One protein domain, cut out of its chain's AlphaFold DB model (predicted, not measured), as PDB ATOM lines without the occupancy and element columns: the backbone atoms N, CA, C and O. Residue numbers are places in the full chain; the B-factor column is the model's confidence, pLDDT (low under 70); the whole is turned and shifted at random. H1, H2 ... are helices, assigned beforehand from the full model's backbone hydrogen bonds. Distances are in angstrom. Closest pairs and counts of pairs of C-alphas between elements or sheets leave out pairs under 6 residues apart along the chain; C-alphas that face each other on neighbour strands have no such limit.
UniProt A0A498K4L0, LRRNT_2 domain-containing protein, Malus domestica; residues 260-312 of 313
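What this domain is: This is residues 260 to 312 of the 313 residues of the protein "LRRNT_2 domain-containing protein" of Malus domestica (UniProt A0A498K4L0). Two long helices, H1 and then H2, meet near their ends and make a wide, flat V, with the corner at Asn 287 and the two arms opening away from it. Away from the corner, residues 260 to 280 of H1 and residues 296 to 312, of which 296 to 310 belong to H2, stand free. The printed part has 53 residues with two named helices and no named strand, all helix in class. It is extended, with a radius of gyration of the C-alphas of 16.7 A and spans of 46 by 36 by 6 A.

How they stand to each other: H1, residues 260 to 286, and H2, residues 288 to 310, touch only at the corner by their tight link of 1 residue. Residues 284 to 285 of H1 touch residues 290 to 294 of H2; the closest C-alphas, of Leu 285 and Ser 291, are 4.6 A apart. Their lines stand at a steep tilt of 66 degrees, opposite ways. In H1 and H2 every O i to N i+4 pair is within hydrogen-bond range.

Where its parts are: H1 is 38.2 A long, from C-alpha 260 at (222.243, 159.695, 210.221) to C-alpha 286. H2 is 32.9 A long and ends with C-alpha 310 at (205.178, 136.772, 246.279).

The domain as a whole: The two C-alphas farthest apart, of Ser 260 and Glu 311, are 46.9 A apart. The printed part has no cut. The model's pLDDT is under 70 at residues 260 to 264 and 312.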
ATOM      1  N   SER A 260     222.287 158.289 209.769       58.97
ATOM      2  CA  SER A 260     222.243 159.695 210.221       58.97
ATOM      3  C   SER A 260     220.869 160.071 210.792       58.97
ATOM      4  O   SER A 260     220.769 160.700 211.848       58.97
ATOM      5  N   LEU A 261     219.794 159.605 210.148       59.78
ATOM      6  CA  LEU A 261     218.419 159.839 210.598       59.78
ATOM      7  C   LEU A 261     218.073 159.025 211.848       59.78
ATOM      8  O   LEU A 261     217.437 159.559 212.753       59.78
ATOM      9  N   LEU A 262     218.527 157.769 211.940       61.00
ATOM     10  CA  LEU A 262     218.362 156.956 213.146       61.00
ATOM     11  C   LEU A 262     219.113 157.586 214.321       61.00
ATOM     12  O   LEU A 262     218.562 157.695 215.410       61.00
ATOM     13  N   PHE A 263     220.350 158.037 214.101       63.91
ATOM     14  CA  PHE A 263     221.154 158.668 215.145       63.91
ATOM     15  C   PHE A 263     220.522 159.981 215.616       63.91
ATOM     16  O   PHE A 263     220.407 160.206 216.819       63.91
ATOM     17  N   GLY A 264     220.028 160.807 214.688       68.94
ATOM     18  CA  GLY A 264     219.270 162.018 215.011       68.94
ATOM     19  C   GLY A 264     217.970 161.730 215.769       68.94
ATOM     20  O   GLY A 264     217.653 162.433 216.726       68.94
ATOM     21  N   PHE A 265     217.250 160.667 215.396       73.81
ATOM     22  CA  PHE A 265     216.035 160.221 216.078       73.81
ATOM     23  C   PHE A 265     216.308 159.695 217.494       73.81
ATOM     24  O   PHE A 265     215.611 160.065 218.430       73.81
ATOM     25  N   TYR A 266     217.341 158.874 217.696       74.94
ATOM     26  CA  TYR A 266     217.697 158.381 219.030       74.94
ATOM     27  C   TYR A 266     218.258 159.487 219.927       74.94
ATOM     28  O   TYR A 266     217.964 159.513 221.124       74.94
ATOM     29  N   LEU A 267     219.016 160.428 219.360       78.31
ATOM     30  CA  LEU A 267     219.500 161.596 220.088       78.31
ATOM     31  C   LEU A 267     218.335 162.502 220.517       78.31
ATOM     32  O   LEU A 267     218.318 162.964 221.658       78.31
ATOM     33  N   SER A 268     217.336 162.710 219.652       79.50
ATOM     34  CA  SER A 268     216.146 163.496 219.996       79.50
ATOM     35  C   SER A 268     215.244 162.786 221.008       79.50
ATOM     36  O   SER A 268     214.752 163.440 221.923       79.50
ATOM     37  N   LEU A 269     215.096 161.457 220.927       81.56
ATOM     38  CA  LEU A 269     214.367 160.670 221.928       81.56
ATOM     39  C   LEU A 269     215.044 160.732 223.302       81.56
ATOM     40  O   LEU A 269     214.373 160.912 224.317       81.56
ATOM     41  N   GLY A 270     216.374 160.595 223.336       79.62
ATOM     42  CA  GLY A 270     217.156 160.640 224.570       79.62
ATOM     43  C   GLY A 270     217.118 162.014 225.237       79.62
ATOM     44  O   GLY A 270     216.885 162.105 226.443       79.62
ATOM     45  N   LEU A 271     217.291 163.087 224.457       81.75
ATOM     46  CA  LEU A 271     217.200 164.460 224.961       81.75
ATOM     47  C   LEU A 271     215.770 164.810 225.390       81.75
ATOM     48  O   LEU A 271     215.592 165.344 226.480       81.75
ATOM     49  N   GLY A 272     214.759 164.467 224.586       80.50
ATOM     50  CA  GLY A 272     213.350 164.699 224.914       80.50
ATOM     51  C   GLY A 272     212.939 163.997 226.207       80.50
ATOM     52  O   GLY A 272     212.418 164.635 227.116       80.50
ATOM     53  N   PHE A 273     213.288 162.714 226.358       81.25
ATOM     54  CA  PHE A 273     213.053 161.987 227.606       81.25
ATOM     55  C   PHE A 273     213.752 162.654 228.796       81.25
ATOM     56  O   PHE A 273     213.140 162.814 229.848       81.25
ATOM     57  N   ALA A 274     215.012 163.073 228.647       79.00
ATOM     58  CA  ALA A 274     215.745 163.701 229.737       79.00
ATOM     59  C   ALA A 274     215.130 165.047 230.162       79.00
ATOM     60  O   ALA A 274     214.949 165.282 231.355       79.00
ATOM     61  N   PHE A 275     214.776 165.924 229.223       81.62
ATOM     62  CA  PHE A 275     214.188 167.216 229.577       81.62
ATOM     63  C   PHE A 275     212.762 167.064 230.112       81.62
ATOM     64  O   PHE A 275     212.474 167.560 231.199       81.62
ATOM     65  N   ASP A 276     211.892 166.324 229.428       77.25
ATOM     66  CA  ASP A 276     210.476 166.250 229.800       77.25
ATOM     67  C   ASP A 276     210.260 165.466 231.101       77.25
ATOM     68  O   ASP A 276     209.488 165.886 231.966       77.25
ATOM     69  N   PHE A 277     210.980 164.356 231.297       82.56
ATOM     70  CA  PHE A 277     210.839 163.552 232.510       82.56
ATOM     71  C   PHE A 277     211.432 164.255 233.734       82.56
ATOM     72  O   PHE A 277     210.764 164.357 234.765       82.56
ATOM     73  N   TRP A 278     212.668 164.761 233.646       80.44
ATOM     74  CA  TRP A 278     213.344 165.331 234.815       80.44
ATOM     75  C   TRP A 278     212.820 166.718 235.194       80.44
ATOM     76  O   TRP A 278     212.820 167.039 236.382       80.44
ATOM     77  N   ILE A 279     212.306 167.512 234.247       85.25
ATOM     78  CA  ILE A 279     211.630 168.779 234.571       85.25
ATOM     79  C   ILE A 279     210.324 168.503 235.320       85.25
ATOM     80  O   ILE A 279     210.108 169.067 236.392       85.25
ATOM     81  N   VAL A 280     209.472 167.604 234.815       83.19
ATOM     82  CA  VAL A 280     208.201 167.272 235.479       83.19
ATOM     83  C   VAL A 280     208.447 166.621 236.839       83.19
ATOM     84  O   VAL A 280     207.820 167.004 237.828       83.19
ATOM     85  N   LEU A 281     209.396 165.685 236.923       83.12
ATOM     86  CA  LEU A 281     209.764 165.048 238.185       83.12
ATOM     87  C   LEU A 281     210.356 166.058 239.178       83.12
ATOM     88  O   LEU A 281     209.983 166.053 240.349       83.12
ATOM     89  N   GLY A 282     211.222 166.967 238.726       83.19
ATOM     90  CA  GLY A 282     211.770 168.043 239.554       83.19
ATOM     91  C   GLY A 282     210.690 168.995 240.085       83.19
ATOM     92  O   GLY A 282     210.709 169.367 241.261       83.19
ATOM     93  N   LEU A 283     209.696 169.340 239.261       81.56
ATOM     94  CA  LEU A 283     208.542 170.149 239.671       81.56
ATOM     95  C   LEU A 283     207.647 169.420 240.688       81.56
ATOM     96  O   LEU A 283     207.217 170.022 241.670       81.56
ATOM     97  N   LEU A 284     207.405 168.119 240.501       81.00
ATOM     98  CA  LEU A 284     206.644 167.300 241.453       81.00
ATOM     99  C   LEU A 284     207.354 167.161 242.805       81.00
ATOM    100  O   LEU A 284     206.702 167.219 243.846       81.00
ATOM    101  N   LEU A 285     208.679 166.996 242.802       79.69
ATOM    102  CA  LEU A 285     209.464 166.808 244.024       79.69
ATOM    103  C   LEU A 285     209.704 168.112 244.798       79.69
ATOM    104  O   LEU A 285     209.796 168.079 246.024       79.69
ATOM    105  N   SER A 286     209.779 169.253 244.109       82.56
ATOM    106  CA  SER A 286     210.000 170.566 244.737       82.56
ATOM    107  C   SER A 286     208.767 171.125 245.458       82.56
ATOM    108  O   SER A 286     208.903 171.970 246.343       82.56
ATOM    109  N   ASN A 287     207.564 170.640 245.138       84.69
ATOM    110  CA  ASN A 287     206.329 171.060 245.791       84.69
ATOM    111  C   ASN A 287     205.896 170.039 246.862       84.69
ATOM    112  O   ASN A 287     205.496 168.921 246.545       84.69
ATOM    113  N   VAL A 288     205.956 170.429 248.142       83.31
ATOM    114  CA  VAL A 288     205.766 169.540 249.312       83.31
ATOM    115  C   VAL A 288     204.488 168.678 249.249       83.31
ATOM    116  O   VAL A 288     204.597 167.457 249.406       83.31
ATOM    117  N   PRO A 289     203.279 169.228 249.011       87.25
ATOM    118  CA  PRO A 289     202.074 168.406 248.888       87.25
ATOM    119  C   PRO A 289     202.122 167.397 247.730       87.25
ATOM    120  O   PRO A 289     201.683 166.259 247.904       87.25
ATOM    121  N   TRP A 290     202.693 167.767 246.581       78.81
ATOM    122  CA  TRP A 290     202.816 166.871 245.424       78.81
ATOM    123  C   TRP A 290     203.881 165.791 245.626       78.81
ATOM    124  O   TRP A 290     203.632 164.630 245.311       78.81
ATOM    125  N   SER A 291     205.012 166.131 246.242       83.69
ATOM    126  CA  SER A 291     206.076 165.187 246.599       83.69
ATOM    127  C   SER A 291     205.578 164.107 247.570       83.69
ATOM    128  O   SER A 291     205.819 162.908 247.383       83.69
ATOM    129  N   ASN A 292     204.767 164.506 248.555       83.69
ATOM    130  CA  ASN A 292     204.118 163.578 249.481       83.69
ATOM    131  C   ASN A 292     203.102 162.665 248.777       83.69
ATOM    132  O   ASN A 292     203.048 161.466 249.060       83.69
ATOM    133  N   ALA A 293     202.295 163.208 247.860       86.50
ATOM    134  CA  ALA A 293     201.344 162.420 247.076       86.50
ATOM    135  C   ALA A 293     202.056 161.414 246.153       86.50
ATOM    136  O   ALA A 293     201.678 160.243 246.108       86.50
ATOM    137  N   PHE A 294     203.128 161.844 245.485       84.69
ATOM    138  CA  PHE A 294     203.952 161.000 244.621       84.69
ATOM    139  C   PHE A 294     204.633 159.868 245.402       84.69
ATOM    140  O   PHE A 294     204.553 158.709 244.997       84.69
ATOM    141  N   SER A 295     205.196 160.164 246.577       84.25
ATOM    142  CA  SER A 295     205.800 159.152 247.461       84.25
ATOM    143  C   SER A 295     204.785 158.090 247.902       84.25
ATOM    144  O   SER A 295     205.081 156.894 247.920       84.25
ATOM    145  N   ARG A 296     203.544 158.493 248.214       87.75
ATOM    146  CA  ARG A 296     202.458 157.550 248.546       87.75
ATOM    147  C   ARG A 296     202.090 156.660 247.362       87.75
ATOM    148  O   ARG A 296     201.886 155.461 247.547       87.75
ATOM    149  N   PHE A 297     202.021 157.232 246.163       88.38
ATOM    150  CA  PHE A 297     201.758 156.480 244.939       88.38
ATOM    151  C   PHE A 297     202.858 155.447 244.655       88.38
ATOM    152  O   PHE A 297     202.547 154.281 244.412       88.38
ATOM    153  N   GLN A 298     204.132 155.836 244.761       86.31
ATOM    154  CA  GLN A 298     205.264 154.919 244.589       86.31
ATOM    155  C   GLN A 298     205.212 153.760 245.586       86.31
ATOM    156  O   GLN A 298     205.287 152.601 245.181       86.31
ATOM    157  N   ASN A 299     204.993 154.053 246.870       88.00
ATOM    158  CA  ASN A 299     204.865 153.021 247.900       88.00
ATOM    159  C   ASN A 299     203.714 152.049 247.600       88.00
ATOM    160  O   ASN A 299     203.863 150.839 247.765       88.00
ATOM    161  N   HIS A 300     202.580 152.547 247.100       90.50
ATOM    162  CA  HIS A 300     201.457 151.698 246.703       90.50
ATOM    163  C   HIS A 300     201.803 150.774 245.522       90.50
ATOM    164  O   HIS A 300     201.444 149.595 245.537       90.50
ATOM    165  N   MET A 301     202.527 151.282 244.521       87.62
ATOM    166  CA  MET A 301     202.989 150.482 243.380       87.62
ATOM    167  C   MET A 301     203.991 149.405 243.802       87.62
ATOM    168  O   MET A 301     203.858 148.263 243.368       87.62
ATOM    169  N   VAL A 302     204.943 149.732 244.682       88.31
ATOM    170  CA  VAL A 302     205.925 148.768 245.213       88.31
ATOM    171  C   VAL A 302     205.228 147.633 245.958       88.31
ATOM    172  O   VAL A 302     205.539 146.471 245.714       88.31
ATOM    173  N   MET A 303     204.240 147.940 246.800       87.25
ATOM    174  CA  MET A 303     203.488 146.910 247.524       87.25
ATOM    175  C   MET A 303     202.689 145.998 246.587       87.25
ATOM    176  O   MET A 303     202.650 144.789 246.808       87.25
ATOM    177  N   LYS A 304     202.096 146.542 245.515       87.31
ATOM    178  CA  LYS A 304     201.427 145.733 244.480       87.31
ATOM    179  C   LYS A 304     202.402 144.838 243.724       87.31
ATOM    180  O   LYS A 304     202.084 143.680 243.471       87.31
ATOM    181  N   LEU A 305     203.580 145.357 243.376       85.12
ATOM    182  CA  LEU A 305     204.617 144.575 242.706       85.12
ATOM    183  C   LEU A 305     205.120 143.451 243.615       85.12
ATOM    184  O   LEU A 305     205.242 142.315 243.175       85.12
ATOM    185  N   TYR A 306     205.364 143.764 244.889       85.88
ATOM    186  CA  TYR A 306     205.798 142.800 245.891       85.88
ATOM    187  C   TYR A 306     204.757 141.694 246.088       85.88
ATOM    188  O   TYR A 306     205.110 140.523 246.033       85.88
ATOM    189  N   ALA A 307     203.474 142.045 246.213       85.38
ATOM    190  CA  ALA A 307     202.389 141.068 246.292       85.38
ATOM    191  C   ALA A 307     202.332 140.166 245.045       85.38
ATOM    192  O   ALA A 307     202.267 138.950 245.180       85.38
ATOM    193  N   ALA A 308     202.452 140.733 243.841       82.00
ATOM    194  CA  ALA A 308     202.449 139.963 242.594       82.00
ATOM    195  C   ALA A 308     203.681 139.051 242.425       82.00
ATOM    196  O   ALA A 308     203.595 138.016 241.763       82.00
ATOM    197  N   ILE A 309     204.832 139.436 242.988       81.62
ATOM    198  CA  ILE A 309     206.047 138.611 243.003       81.62
ATOM    199  C   ILE A 309     205.902 137.472 244.016       81.62
ATOM    200  O   ILE A 309     206.231 136.336 243.688       81.62
ATOM    201  N   VAL A 310     205.388 137.763 245.213       82.31
ATOM    202  CA  VAL A 310     205.178 136.772 246.279       82.31
ATOM    203  C   VAL A 310     204.068 135.779 245.922       82.31
ATOM    204  O   VAL A 310     204.187 134.619 246.265       82.31
ATOM    205  N   GLU A 311     203.029 136.170 245.181       74.00
ATOM    206  CA  GLU A 311     202.011 135.226 244.680       74.00
ATOM    207  C   GLU A 311     202.520 134.298 243.559       74.00
ATOM    208  O   GLU A 311     201.850 133.324 243.214       74.00
ATOM    209  N   ARG A 312     203.684 134.588 242.959       60.25
ATOM    210  CA  ARG A 312     204.294 133.775 241.890       60.25
ATOM    211  C   ARG A 312     205.372 132.796 242.373       60.25
ATOM    212  O   ARG A 312     205.896 132.066 241.532       60.25
TER     213      ARG A 312